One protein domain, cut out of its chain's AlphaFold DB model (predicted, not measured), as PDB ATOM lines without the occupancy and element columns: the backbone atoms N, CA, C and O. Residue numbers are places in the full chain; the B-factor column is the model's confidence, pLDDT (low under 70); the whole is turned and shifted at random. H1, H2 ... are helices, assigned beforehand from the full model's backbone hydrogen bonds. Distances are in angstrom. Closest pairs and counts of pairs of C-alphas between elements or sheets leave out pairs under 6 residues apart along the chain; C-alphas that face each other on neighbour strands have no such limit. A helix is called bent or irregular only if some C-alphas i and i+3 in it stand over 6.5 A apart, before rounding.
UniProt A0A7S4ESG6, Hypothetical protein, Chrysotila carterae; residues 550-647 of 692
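This is residues 550 to 647 of the 692 residues of the protein "Hypothetical protein" of Chrysotila carterae (UniProt A0A7S4ESG6). Two long helices, H1 and H3, lie side by side and run the same way; the short helix H2 and the loop of residues 595 to 606 reach away beyond one side of H3, and the long looped stretch of residues 623 to 647 folds over the opposite side of the pair. Residues 550 to 561 come in from the side of that stretch and lead to the beginning of H1. The printed part has 98 residues with three named helices, in the order H1, H2, H3, and no named strand. The class is all helix, though under half of the residues, 41 of the 98, are in named elements. The whole is compact, with a radius of gyration of the C-alphas of 13.4 A and spans of 38 by 30 by 24 A.

H1, residues 562 to 578, is the longest helix, and it touches H3, residues 607 to 622. Their closest C-alphas, those of Phe 569 and Ala 611, are 4.0 A apart. They run the same way at a shallow tilt of 31 degrees, centre to centre 9.0 A. H2, residues 587 to 594, only just touches H3, with 3 pairs of C-alphas within 8 A, and H3 touches it with residues 610 to 614 alone. The closest C-alphas of H2 and H3 are those of Ile 587 and Lys 610, 6.7 A apart, and their lines are about perpendicular, at 76 degrees. H1 and H2 are apart. Outside the named elements, residues 624 to 625 pair with residues 640 to 641, antiparallel, as strands do. In H1 and H3 every O i to N i+4 pair is within hydrogen-bond range; in H2 0 of 4 are, beside 3 of 5 O i to N i+3 pairs.

H1 measures 24.3 A from C-alpha 562 at (457.273, 13.803, 147.686) to C-alpha 578. H3 measures 21.5 A and ends with C-alpha 622 at (434.101, 18.510, 137.895). H2, eight residues, begins with C-alpha 587 at (441.116, 14.349, 153.726) and measures 12.2 A; it is neither bent nor irregular, but only just: C-alphas 588 and 591 are 6.4 A apart.

The two C-alphas farthest apart are those of Ala 597 and Trp 630, at 39.4 A. The printed part has no cut. The link from H1 to H2 is short, with 8 residues, and that from H2 to H3 is long, with 12. The C-alphas of residues 595 to 606 lie 11 to 25 A from the mean of the C-alphas. The mean pLDDT of the printed part is 76.7, and residues 550 to 554, 589 to 605 and 630 to 634 are under 70.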
ATOM      1  N   ILE A 550     438.620   3.949 132.859       48.84
ATOM      2  CA  ILE A 550     439.897   3.446 132.331       48.84
ATOM      3  C   ILE A 550     441.087   4.092 133.101       48.84
ATOM      4  O   ILE A 550     440.993   5.278 133.409       48.84
ATOM      5  N   PRO A 551     442.169   3.383 133.487       47.81
ATOM      6  CA  PRO A 551     443.293   3.959 134.251       47.81
ATOM      7  C   PRO A 551     443.863   5.273 133.677       47.81
ATOM      8  O   PRO A 551     444.293   6.152 134.423       47.81
ATOM      9  N   GLU A 552     443.796   5.440 132.360       44.97
ATOM     10  CA  GLU A 552     444.151   6.630 131.581       44.97
ATOM     11  C   GLU A 552     443.232   7.841 131.851       44.97
ATOM     12  O   GLU A 552     443.579   8.970 131.519       44.97
ATOM     13  N   LEU A 553     442.079   7.624 132.485       48.19
ATOM     14  CA  LEU A 553     441.076   8.623 132.862       48.19
ATOM     15  C   LEU A 553     441.160   9.043 134.341       48.19
ATOM     16  O   LEU A 553     440.317   9.814 134.784       48.19
ATOM     17  N   ARG A 554     442.111   8.534 135.138       60.81
ATOM     18  CA  ARG A 554     441.989   8.604 136.611       60.81
ATOM     19  C   ARG A 554     442.765   9.677 137.355       60.81
ATOM     20  O   ARG A 554     442.642   9.692 138.570       60.81
ATOM     21  N   CYS A 555     443.508  10.565 136.696       73.75
ATOM     22  CA  CYS A 555     444.193  11.670 137.387       73.75
ATOM     23  C   CYS A 555     444.904  11.215 138.670       73.75
ATOM     24  O   CYS A 555     444.667  11.756 139.746       73.75
ATOM     25  N   MET A 556     445.725  10.165 138.556       76.31
ATOM     26  CA  MET A 556     446.496   9.620 139.676       76.31
ATOM     27  C   MET A 556     447.980   9.815 139.437       76.31
ATOM     28  O   MET A 556     448.453   9.632 138.315       76.31
ATOM     29  N   ILE A 557     448.677  10.105 140.526       74.44
ATOM     30  CA  ILE A 557     450.121  10.066 140.651       74.44
ATOM     31  C   ILE A 557     450.567   8.621 140.460       74.44
ATOM     32  O   ILE A 557     450.191   7.742 141.245       74.44
ATOM     33  N   LYS A 558     451.367   8.367 139.429       74.94
ATOM     34  CA  LYS A 558     452.007   7.072 139.183       74.94
ATOM     35  C   LYS A 558     453.409   7.051 139.767       74.94
ATOM     36  O   LYS A 558     453.816   6.035 140.332       74.94
ATOM     37  N   ASN A 559     454.147   8.148 139.625       71.81
ATOM     38  CA  ASN A 559     455.561   8.199 139.972       71.81
ATOM     39  C   ASN A 559     456.029   9.656 140.117       71.81
ATOM     40  O   ASN A 559     456.734  10.199 139.269       71.81
ATOM     41  N   SER A 560     455.609  10.284 141.216       75.25
ATOM     42  CA  SER A 560     456.044  11.622 141.619       75.25
ATOM     43  C   SER A 560     456.963  11.552 142.840       75.25
ATOM     44  O   SER A 560     456.896  10.612 143.642       75.25
ATOM     45  N   THR A 561     457.823  12.558 142.982       84.38
ATOM     46  CA  THR A 561     458.577  12.804 144.218       84.38
ATOM     47  C   THR A 561     457.632  13.268 145.329       84.38
ATOM     48  O   THR A 561     456.483  13.626 145.073       84.38
ATOM     49  N   GLU A 562     458.089  13.280 146.581       84.38
ATOM     50  CA  GLU A 562     457.273  13.803 147.686       84.38
ATOM     51  C   GLU A 562     456.900  15.284 147.475       84.38
ATOM     52  O   GLU A 562     455.734  15.652 147.625       84.38
ATOM     53  N   ASP A 563     457.852  16.108 147.024       88.06
ATOM     54  CA  ASP A 563     457.626  17.522 146.689       88.06
ATOM     55  C   ASP A 563     456.683  17.698 145.488       88.06
ATOM     56  O   ASP A 563     455.812  18.577 145.491       88.06
ATOM     57  N   GLY A 564     456.819  16.846 144.467       87.56
ATOM     58  CA  GLY A 564     455.916  16.828 143.317       87.56
ATOM     59  C   GLY A 564     454.490  16.476 143.737       87.56
ATOM     60  O   GLY A 564     453.553  17.215 143.435       87.56
ATOM     61  N   ALA A 565     454.329  15.430 144.546       87.31
ATOM     62  CA  ALA A 565     453.046  15.034 145.106       87.31
ATOM     63  C   ALA A 565     452.420  16.134 145.975       87.31
ATOM     64  O   ALA A 565     451.221  16.400 145.864       87.31
ATOM     65  N   LYS A 566     453.223  16.820 146.795       92.00
ATOM     66  CA  LYS A 566     452.767  17.972 147.577       92.00
ATOM     67  C   LYS A 566     452.277  19.107 146.676       92.00
ATOM     68  O   LYS A 566     451.211  19.666 146.917       92.00
ATOM     69  N   THR A 567     453.025  19.430 145.626       92.81
ATOM     70  CA  THR A 567     452.650  20.489 144.678       92.81
ATOM     71  C   THR A 567     451.346  20.148 143.955       92.81
ATOM     72  O   THR A 567     450.463  20.998 143.832       92.81
ATOM     73  N   ILE A 568     451.196  18.892 143.526       91.25
ATOM     74  CA  ILE A 568     449.961  18.376 142.928       91.25
ATOM     75  C   ILE A 568     448.795  18.521 143.913       91.25
ATOM     76  O   ILE A 568     447.738  19.028 143.531       91.25
ATOM     77  N   PHE A 569     448.974  18.122 145.178       92.69
ATOM     78  CA  PHE A 569     447.956  18.283 146.217       92.69
ATOM     79  C   PHE A 569     447.521  19.747 146.370       92.69
ATOM     80  O   PHE A 569     446.337  20.050 146.213       92.69
ATOM     81  N   ASP A 570     448.470  20.663 146.582       95.19
ATOM     82  CA  ASP A 570     448.195  22.086 146.812       95.19
ATOM     83  C   ASP A 570     447.444  22.731 145.631       95.19
ATOM     84  O   ASP A 570     446.474  23.477 145.820       95.19
ATOM     85  N   GLN A 571     447.848  22.420 144.394       95.44
ATOM     86  CA  GLN A 571     447.168  22.923 143.199       95.44
ATOM     87  C   GLN A 571     445.746  22.383 143.061       95.44
ATOM     88  O   GLN A 571     444.817  23.130 142.746       95.44
ATOM     89  N   THR A 572     445.570  21.094 143.322       93.94
ATOM     90  CA  THR A 572     444.261  20.445 143.252       93.94
ATOM     91  C   THR A 572     443.307  21.038 144.279       93.94
ATOM     92  O   THR A 572     442.173  21.380 143.947       93.94
ATOM     93  N   CYS A 573     443.782  21.252 145.507       95.44
ATOM     94  CA  CYS A 573     443.002  21.884 146.564       95.44
ATOM     95  C   CYS A 573     442.674  23.342 146.255       95.44
ATOM     96  O   CYS A 573     441.547  23.776 146.481       95.44
ATOM     97  N   THR A 574     443.610  24.086 145.662       96.88
ATOM     98  CA  THR A 574     443.341  25.444 145.169       96.88
ATOM     99  C   THR A 574     442.232  25.436 144.112       96.88
ATOM    100  O   THR A 574     441.344  26.291 144.130       96.88
ATOM    101  N   LYS A 575     442.248  24.454 143.201       96.50
ATOM    102  CA  LYS A 575     441.237  24.307 142.148       96.50
ATOM    103  C   LYS A 575     439.861  23.929 142.702       96.50
ATOM    104  O   LYS A 575     438.877  24.518 142.258       96.50
ATOM    105  N   LEU A 576     439.798  23.007 143.663       94.50
ATOM    106  CA  LEU A 576     438.569  22.632 144.372       94.50
ATOM    107  C   LEU A 576     437.982  23.819 145.147       94.50
ATOM    108  O   LEU A 576     436.820  24.169 144.948       94.50
ATOM    109  N   ALA A 577     438.808  24.535 145.916       96.25
ATOM    110  CA  ALA A 577     438.375  25.721 146.653       96.25
ATOM    111  C   ALA A 577     437.826  26.815 145.720       96.25
ATOM    112  O   ALA A 577     436.804  27.436 146.013       96.25
ATOM    113  N   ALA A 578     438.444  27.013 144.549       96.81
ATOM    114  CA  ALA A 578     437.946  27.936 143.526       96.81
ATOM    115  C   ALA A 578     436.588  27.517 142.922       96.81
ATOM    116  O   ALA A 578     435.900  28.349 142.330       96.81
ATOM    117  N   MET A 579     436.201  26.246 143.061       96.00
ATOM    118  CA  MET A 579     434.891  25.705 142.676       96.00
ATOM    119  C   MET A 579     433.881  25.691 143.835       96.00
ATOM    120  O   MET A 579     432.743  25.273 143.631       96.00
ATOM    121  N   GLY A 580     434.271  26.174 145.022       95.38
ATOM    122  CA  GLY A 580     433.440  26.151 146.226       95.38
ATOM    123  C   GLY A 580     433.364  24.780 146.898       95.38
ATOM    124  O   GLY A 580     432.397  24.524 147.609       95.38
ATOM    125  N   ASP A 581     434.346  23.912 146.652       91.06
ATOM    126  CA  ASP A 581     434.443  22.569 147.218       91.06
ATOM    127  C   ASP A 581     435.573  22.516 148.256       91.06
ATOM    128  O   ASP A 581     436.736  22.795 147.943       91.06
ATOM    129  N   ASP A 582     435.233  22.201 149.503       90.56
ATOM    130  CA  ASP A 582     436.144  22.164 150.645       90.56
ATOM    131  C   ASP A 582     436.660  20.752 150.967       90.56
ATOM    132  O   ASP A 582     437.272  20.557 152.023       90.56
ATOM    133  N   TYR A 583     436.509  19.790 150.046       85.69
ATOM    134  CA  TYR A 583     436.915  18.389 150.218       85.69
ATOM    135  C   TYR A 583     438.343  18.214 150.761       85.69
ATOM    136  O   TYR A 583     438.598  17.359 151.603       85.69
ATOM    137  N   CYS A 584     439.301  19.061 150.367       88.75
ATOM    138  CA  CYS A 584     440.669  18.957 150.885       88.75
ATOM    139  C   CYS A 584     440.801  19.149 152.403       88.75
ATOM    140  O   CYS A 584     441.767  18.658 152.986       88.75
ATOM    141  N   SER A 585     439.855  19.837 153.047       86.06
ATOM    142  CA  SER A 585     439.835  20.004 154.505       86.06
ATOM    143  C   SER A 585     439.412  18.733 155.244       86.06
ATOM    144  O   SER A 585     439.717  18.585 156.426       86.06
ATOM    145  N   THR A 586     438.746  17.797 154.561       78.06
ATOM    146  CA  THR A 586     438.262  16.557 155.171       78.06
ATOM    147  C   THR A 586     439.293  15.438 155.082       78.06
ATOM    148  O   THR A 586     439.331  14.612 155.988       78.06
ATOM    149  N   ILE A 587     440.167  15.437 154.060       77.50
ATOM    150  CA  ILE A 587     441.116  14.349 153.726       77.50
ATOM    151  C   ILE A 587     441.912  13.837 154.934       77.50
ATOM    152  O   ILE A 587     442.049  12.628 155.104       77.50
ATOM    153  N   ASP A 588     442.410  14.722 155.798       74.00
ATOM    154  CA  ASP A 588     443.183  14.308 156.978       74.00
ATOM    155  C   ASP A 588     442.333  13.614 158.054       74.00
ATOM    156  O   ASP A 588     442.815  12.722 158.752       74.00
ATOM    157  N   HIS A 589     441.050  13.960 158.144       67.88
ATOM    158  CA  HIS A 589     440.085  13.308 159.031       67.88
ATOM    159  C   HIS A 589     439.532  12.008 158.446       67.88
ATOM    160  O   HIS A 589     438.974  11.193 159.174       67.88
ATOM    161  N   LEU A 590     439.682  11.792 157.140       61.88
ATOM    162  CA  LEU A 590     439.153  10.608 156.480       61.88
ATOM    163  C   LEU A 590     439.838   9.343 157.017       61.88
ATOM    164  O   LEU A 590     439.182   8.445 157.534       61.88
ATOM    165  N   CYS A 591     441.168   9.288 157.036       54.28
ATOM    166  CA  CYS A 591     441.862   8.078 157.487       54.28
ATOM    167  C   CYS A 591     441.850   7.839 159.003       54.28
ATOM    168  O   CYS A 591     441.992   6.687 159.418       54.28
ATOM    169  N   SER A 592     441.637   8.866 159.835       53.53
ATOM    170  CA  SER A 592     441.519   8.668 161.287       53.53
ATOM    171  C   SER A 592     440.247   7.907 161.679       53.53
ATOM    172  O   SER A 592     440.230   7.250 162.717       53.53
ATOM    173  N   THR A 593     439.204   7.924 160.839       51.34
ATOM    174  CA  THR A 593     437.955   7.186 161.105       51.34
ATOM    175  C   THR A 593     438.076   5.675 160.888       51.34
ATOM    176  O   THR A 593     437.437   4.911 161.608       51.34
ATOM    177  N   ASN A 594     438.936   5.238 159.962       48.16
ATOM    178  CA  ASN A 594     439.129   3.818 159.634       48.16
ATOM    179  C   ASN A 594     440.252   3.138 160.419       48.16
ATOM    180  O   ASN A 594     440.321   1.912 160.451       48.16
ATOM    181  N   ASN A 595     441.151   3.913 161.024       48.69
ATOM    182  CA  ASN A 595     442.292   3.389 161.760       48.69
ATOM    183  C   ASN A 595     442.174   3.775 163.238       48.69
ATOM    184  O   ASN A 595     442.841   4.694 163.713       48.69
ATOM    185  N   ALA A 596     441.326   3.056 163.982       43.41
ATOM    186  CA  ALA A 596     441.112   3.279 165.413       43.41
ATOM    187  C   ALA A 596     442.389   3.053 166.247       43.41
ATOM    188  O   ALA A 596     442.492   3.552 167.367       43.41
ATOM    189  N   ALA A 597     443.390   2.352 165.698       40.81
ATOM    190  CA  ALA A 597     444.718   2.210 166.297       40.81
ATOM    191  C   ALA A 597     445.618   3.451 166.101       40.81
ATOM    192  O   ALA A 597     446.737   3.483 166.614       40.81
ATOM    193  N   ASN A 598     445.145   4.478 165.386       44.25
ATOM    194  CA  ASN A 598     445.876   5.711 165.122       44.25
ATOM    195  C   ASN A 598     445.010   6.987 165.277       44.25
ATOM    196  O   ASN A 598     444.922   7.796 164.349       44.25
ATOM    197  N   PRO A 599     444.400   7.220 166.454       40.91
ATOM    198  CA  PRO A 599     443.495   8.353 166.677       40.91
ATOM    199  C   PRO A 599     444.188   9.720 166.562       40.91
ATOM    200  O   PRO A 599     443.530  10.732 166.370       40.91
ATOM    201  N   THR A 600     445.519   9.761 166.659       41.03
ATOM    202  CA  THR A 600     446.337  10.979 166.546       41.03
ATOM    203  C   THR A 600     446.936  11.195 165.152       41.03
ATOM    204  O   THR A 600     447.681  12.154 164.967       41.03
ATOM    205  N   GLY A 601     446.677  10.310 164.179       43.78
ATOM    206  CA  GLY A 601     447.212  10.452 162.817       43.78
ATOM    207  C   GLY A 601     448.722  10.195 162.677       43.78
ATOM    208  O   GLY A 601     449.318  10.600 161.691       43.78
ATOM    209  N   THR A 602     449.349   9.494 163.624       39.06
ATOM    210  CA  THR A 602     450.781   9.123 163.654       39.06
ATOM    211  C   THR A 602     451.269   8.436 162.368       39.06
ATOM    212  O   THR A 602     452.352   8.749 161.886       39.06
ATOM    213  N   TYR A 603     450.465   7.551 161.767       51.03
ATOM    214  CA  TYR A 603     450.601   7.120 160.367       51.03
ATOM    215  C   TYR A 603     449.812   8.077 159.459       51.03
ATOM    216  O   TYR A 603     448.689   7.776 159.052       51.03
ATOM    217  N   GLY A 604     450.340   9.281 159.244       60.38
ATOM    218  CA  GLY A 604     449.697  10.288 158.399       60.38
ATOM    219  C   GLY A 604     449.633   9.837 156.939       60.38
ATOM    220  O   GLY A 604     450.477   9.066 156.483       60.38
ATOM    221  N   LEU A 605     448.647  10.334 156.188       68.31
ATOM    222  CA  LEU A 605     448.642  10.159 154.737       68.31
ATOM    223  C   LEU A 605     449.844  10.883 154.129       68.31
ATOM    224  O   LEU A 605     450.050  12.075 154.369       68.31
ATOM    225  N   SER A 606     450.605  10.180 153.295       75.00
ATOM    226  CA  SER A 606     451.613  10.799 152.435       75.00
ATOM    227  C   SER A 606     450.961  11.823 151.502       75.00
ATOM    228  O   SER A 606     449.798  11.686 151.105       75.00
ATOM    229  N   TYR A 607     451.724  12.831 151.075       81.94
ATOM    230  CA  TYR A 607     451.231  13.796 150.090       81.94
ATOM    231  C   TYR A 607     450.773  13.133 148.787       81.94
ATOM    232  O   TYR A 607     449.803  13.593 148.193       81.94
ATOM    233  N   GLY A 608     451.390  12.017 148.381       81.19
ATOM    234  CA  GLY A 608     450.945  11.234 147.222       81.19
ATOM    235  C   GLY A 608     449.517  10.714 147.372       81.19
ATOM    236  O   GLY A 608     448.711  10.825 146.448       81.19
ATOM    237  N   GLN A 609     449.168  10.205 148.553       75.88
ATOM    238  CA  GLN A 609     447.814   9.733 148.845       75.88
ATOM    239  C   GLN A 609     446.819  10.895 148.880       75.88
ATOM    240  O   GLN A 609     445.789  10.833 148.208       75.88
ATOM    241  N   LYS A 610     447.152  11.980 149.590       83.38
ATOM    242  CA  LYS A 610     446.296  13.174 149.668       83.38
ATOM    243  C   LYS A 610     446.032  13.774 148.284       83.38
ATOM    244  O   LYS A 610     444.890  14.076 147.944       83.38
ATOM    245  N   ALA A 611     447.077  13.900 147.466       84.38
ATOM    246  CA  ALA A 611     447.002  14.390 146.095       84.38
ATOM    247  C   ALA A 611     446.114  13.520 145.204       84.38
ATOM    248  O   ALA A 611     445.310  14.063 144.447       84.38
ATOM    249  N   ASN A 612     446.235  12.193 145.300       81.31
ATOM    250  CA  ASN A 612     445.382  11.262 144.562       81.31
ATOM    251  C   ASN A 612     443.915  11.420 144.960       81.31
ATOM    252  O   ASN A 612     443.069  11.589 144.085       81.31
ATOM    253  N   MET A 613     443.627  11.463 146.265       79.50
ATOM    254  CA  MET A 613     442.266  11.669 146.765       79.50
ATOM    255  C   MET A 613     441.675  12.988 146.252       79.50
ATOM    256  O   MET A 613     440.581  12.994 145.696       79.50
ATOM    257  N   ALA A 614     442.403  14.099 146.375       85.50
ATOM    258  CA  ALA A 614     441.931  15.389 145.883       85.50
ATOM    259  C   ALA A 614     441.723  15.391 144.354       85.50
ATOM    260  O   ALA A 614     440.720  15.913 143.866       85.50
ATOM    261  N   ASN A 615     442.650  14.808 143.578       85.94
ATOM    262  CA  ASN A 615     442.589  14.858 142.110       85.94
ATOM    263  C   ASN A 615     441.465  14.014 141.555       85.94
ATOM    264  O   ASN A 615     440.803  14.412 140.599       85.94
ATOM    265  N   GLN A 616     441.247  12.847 142.144       79.62
ATOM    266  CA  GLN A 616     440.159  11.987 141.730       79.62
ATOM    267  C   GLN A 616     438.820  12.636 142.067       79.62
ATOM    268  O   GLN A 616     437.952  12.665 141.202       79.62
ATOM    269  N   HIS A 617     438.666  13.259 143.239       84.19
ATOM    270  CA  HIS A 617     437.467  14.048 143.544       84.19
ATOM    271  C   HIS A 617     437.229  15.147 142.496       84.19
ATOM    272  O   HIS A 617     436.182  15.184 141.844       84.19
ATOM    273  N   LEU A 618     438.251  15.962 142.221       88.00
ATOM    274  CA  LEU A 618     438.207  17.014 141.200       88.00
ATOM    275  C   LEU A 618     437.825  16.469 139.807       88.00
ATOM    276  O   LEU A 618     436.998  17.046 139.091       88.00
ATOM    277  N   SER A 619     438.389  15.327 139.434       85.00
ATOM    278  CA  SER A 619     438.167  14.651 138.157       85.00
ATOM    279  C   SER A 619     436.760  14.077 138.030       85.00
ATOM    280  O   SER A 619     436.130  14.213 136.977       85.00
ATOM    281  N   LEU A 620     436.232  13.487 139.096       80.56
ATOM    282  CA  LEU A 620     434.952  12.783 139.105       80.56
ATOM    283  C   LEU A 620     433.773  13.747 139.258       80.56
ATOM    284  O   LEU A 620     432.735  13.560 138.616       80.56
ATOM    285  N   VAL A 621     433.925  14.799 140.064       85.62
ATOM    286  CA  VAL A 621     432.876  15.802 140.299       85.62
ATOM    287  C   VAL A 621     432.826  16.821 139.166       85.62
ATOM    288  O   VAL A 621     431.742  17.127 138.650       85.62
ATOM    289  N   TYR A 622     433.991  17.333 138.760       90.25
ATOM    290  CA  TYR A 622     434.101  18.510 137.895       90.25
ATOM    291  C   TYR A 622     434.708  18.218 136.524       90.25
ATOM    292  O   TYR A 622     434.635  19.084 135.655       90.25
ATOM    293  N   GLY A 623     435.275  17.028 136.304       89.25
ATOM    294  CA  GLY A 623     435.962  16.718 135.052       89.25
ATOM    295  C   GLY A 623     437.252  17.514 134.895       89.25
ATOM    296  O   GLY A 623     437.490  18.039 133.818       89.25
ATOM    297  N   TYR A 624     438.045  17.688 135.956       91.69
ATOM    298  CA  TYR A 624     439.356  18.347 135.899       91.69
ATOM    299  C   TYR A 624     440.464  17.456 136.462       91.69
ATOM    300  O   TYR A 624     440.238  16.655 137.360       91.69
ATOM    301  N   CYS A 625     441.679  17.628 135.957       89.19
ATOM    302  CA  CYS A 625     442.837  16.813 136.294       89.19
ATOM    303  C   CYS A 625     444.041  17.711 136.543       89.19
ATOM    304  O   CYS A 625     444.420  18.420 135.618       89.19
ATOM    305  N   CYS A 626     444.647  17.692 137.731       91.62
ATOM    306  CA  CYS A 626     445.833  18.502 138.046       91.62
ATOM    307  C   CYS A 626     447.136  17.699 138.021       91.62
ATOM    308  O   CYS A 626     448.084  18.021 138.735       91.62
ATOM    309  N   ILE A 627     447.187  16.657 137.187       86.62
ATOM    310  CA  ILE A 627     448.368  15.813 137.000       86.62
ATOM    311  C   ILE A 627     448.731  15.789 135.525       86.62
ATOM    312  O   ILE A 627     447.942  15.329 134.697       86.62
ATOM    313  N   ASN A 628     449.935  16.244 135.199       80.94
ATOM    314  CA  ASN A 628     450.475  16.163 133.854       80.94
ATOM    315  C   ASN A 628     451.474  15.005 133.742       80.94
ATOM    316  O   ASN A 628     452.559  15.032 134.320       80.94
ATOM    317  N   ASN A 629     451.090  14.002 132.949       71.44
ATOM    318  CA  ASN A 629     451.826  12.749 132.768       71.44
ATOM    319  C   ASN A 629     452.749  12.749 131.539       71.44
ATOM    320  O   ASN A 629     453.152  11.675 131.093       71.44
ATOM    321  N   TRP A 630     453.075  13.909 130.952       68.62
ATOM    322  CA  TRP A 630     454.019  13.958 129.824       68.62
ATOM    323  C   TRP A 630     455.394  13.385 130.179       68.62
ATOM    324  O   TRP A 630     456.074  12.853 129.304       68.62
ATOM    325  N   ASN A 631     455.772  13.431 131.459       68.75
ATOM    326  CA  ASN A 631     456.931  12.735 131.992       68.75
ATOM    327  C   ASN A 631     456.524  11.861 133.186       68.75
ATOM    328  O   ASN A 631     456.354  12.355 134.294       68.75
ATOM    329  N   MET A 632     456.418  10.546 132.983       67.31
ATOM    330  CA  MET A 632     456.121   9.609 134.076       67.31
ATOM    331  C   MET A 632     457.270   9.465 135.091       67.31
ATOM    332  O   MET A 632     457.126   8.716 136.047       67.31
ATOM    333  N   ALA A 633     458.429  10.096 134.890       66.75
ATOM    334  CA  ALA A 633     459.498  10.130 135.891       66.75
ATOM    335  C   ALA A 633     459.401  11.341 136.834       66.75
ATOM    336  O   ALA A 633     460.035  11.334 137.885       66.75
ATOM    337  N   ASP A 634     458.645  12.372 136.443       68.12
ATOM    338  CA  ASP A 634     458.492  13.620 137.189       68.12
ATOM    339  C   ASP A 634     457.140  14.254 136.833       68.12
ATOM    340  O   ASP A 634     457.027  15.093 135.937       68.12
ATOM    341  N   GLU A 635     456.080  13.758 137.473       79.69
ATOM    342  CA  GLU A 635     454.721  14.247 137.240       79.69
ATOM    343  C   GLU A 635     454.583  15.683 137.757       79.69
ATOM    344  O   GLU A 635     454.806  15.964 138.938       79.69
ATOM    345  N   HIS A 636     454.181  16.593 136.865       81.75
ATOM    346  CA  HIS A 636     454.003  18.003 137.192       81.75
ATOM    347  C   HIS A 636     452.551  18.321 137.534       81.75
ATOM    348  O   HIS A 636     451.603  17.750 136.990       81.75
ATOM    349  N   ALA A 637     452.394  19.301 138.411       86.06
ATOM    350  CA  ALA A 637     451.105  19.836 138.785       86.06
ATOM    351  C   ALA A 637     450.650  20.850 137.715       86.06
ATOM    352  O   ALA A 637     451.199  21.953 137.616       86.06
ATOM    353  N   ASP A 638     449.693  20.441 136.877       89.19
ATOM    354  CA  ASP A 638     449.060  21.288 135.859       89.19
ATOM    355  C   ASP A 638     447.607  20.851 135.604       89.19
ATOM    356  O   ASP A 638     447.326  19.702 135.241       89.19
ATOM    357  N   CYS A 639     446.675  21.781 135.821       91.56
ATOM    358  CA  CYS A 639     445.240  21.530 135.801       91.56
ATOM    359  C   CYS A 639     444.634  21.692 134.406       91.56
ATOM    360  O   CYS A 639     444.541  22.798 133.878       91.56
ATOM    361  N   HIS A 640     444.077  20.615 133.862       90.19
ATOM    362  CA  HIS A 640     443.394  20.605 132.571       90.19
ATOM    363  C   HIS A 640     441.996  19.981 132.671       90.19
ATOM    364  O   HIS A 640     441.684  19.225 133.589       90.19
ATOM    365  N   HIS A 641     441.116  20.347 131.737       90.88
ATOM    366  CA  HIS A 641     439.736  19.864 131.705       90.88
ATOM    367  C   HIS A 641     439.660  18.492 131.019       90.88
ATOM    368  O   HIS A 641     440.091  18.317 129.879       90.88
ATOM    369  N   THR A 642     439.072  17.530 131.713       84.38
ATOM    370  CA  THR A 642     438.921  16.122 131.350       84.38
ATOM    371  C   THR A 642     437.449  15.686 131.465       84.38
ATOM    372  O   THR A 642     437.103  14.806 132.243       84.38
ATOM    373  N   PRO A 643     436.522  16.223 130.652       82.38
ATOM    374  CA  PRO A 643     435.077  16.017 130.841       82.38
ATOM    375  C   PRO A 643     434.631  14.548 130.766       82.38
ATOM    376  O   PRO A 643     433.593  14.187 131.309       82.38
ATOM    377  N   LYS A 644     435.420  13.679 130.122       79.81
ATOM    378  CA  LYS A 644     435.157  12.233 130.047       79.81
ATOM    379  C   LYS A 644     435.318  11.508 131.388       79.81
ATOM    380  O   LYS A 644     434.840  10.387 131.515       79.81
ATOM    381  N   THR A 645     436.002  12.118 132.355       74.75
ATOM    382  CA  THR A 645     436.195  11.560 133.701       74.75
ATOM    383  C   THR A 645     435.060  11.950 134.642       74.75
ATOM    384  O   THR A 645     434.886  11.327 135.684       74.75
ATOM    385  N   GLN A 646     434.284  12.978 134.280       82.62
ATOM    386  CA  GLN A 646     433.190  13.465 135.100       82.62
ATOM    387  C   GLN A 646     432.083  12.418 135.182       82.62
ATOM    388  O   GLN A 646     431.608  11.892 134.171       82.62
ATOM    389  N   LEU A 647     431.622  12.149 136.399       76.38
ATOM    390  CA  LEU A 647     430.569  11.178 136.617       76.38
ATOM    391  C   LEU A 647     429.222  11.666 136.072       76.38
ATOM    392  O   LEU A 647     428.901  12.865 136.143       76.38
TER     393      LEU A 647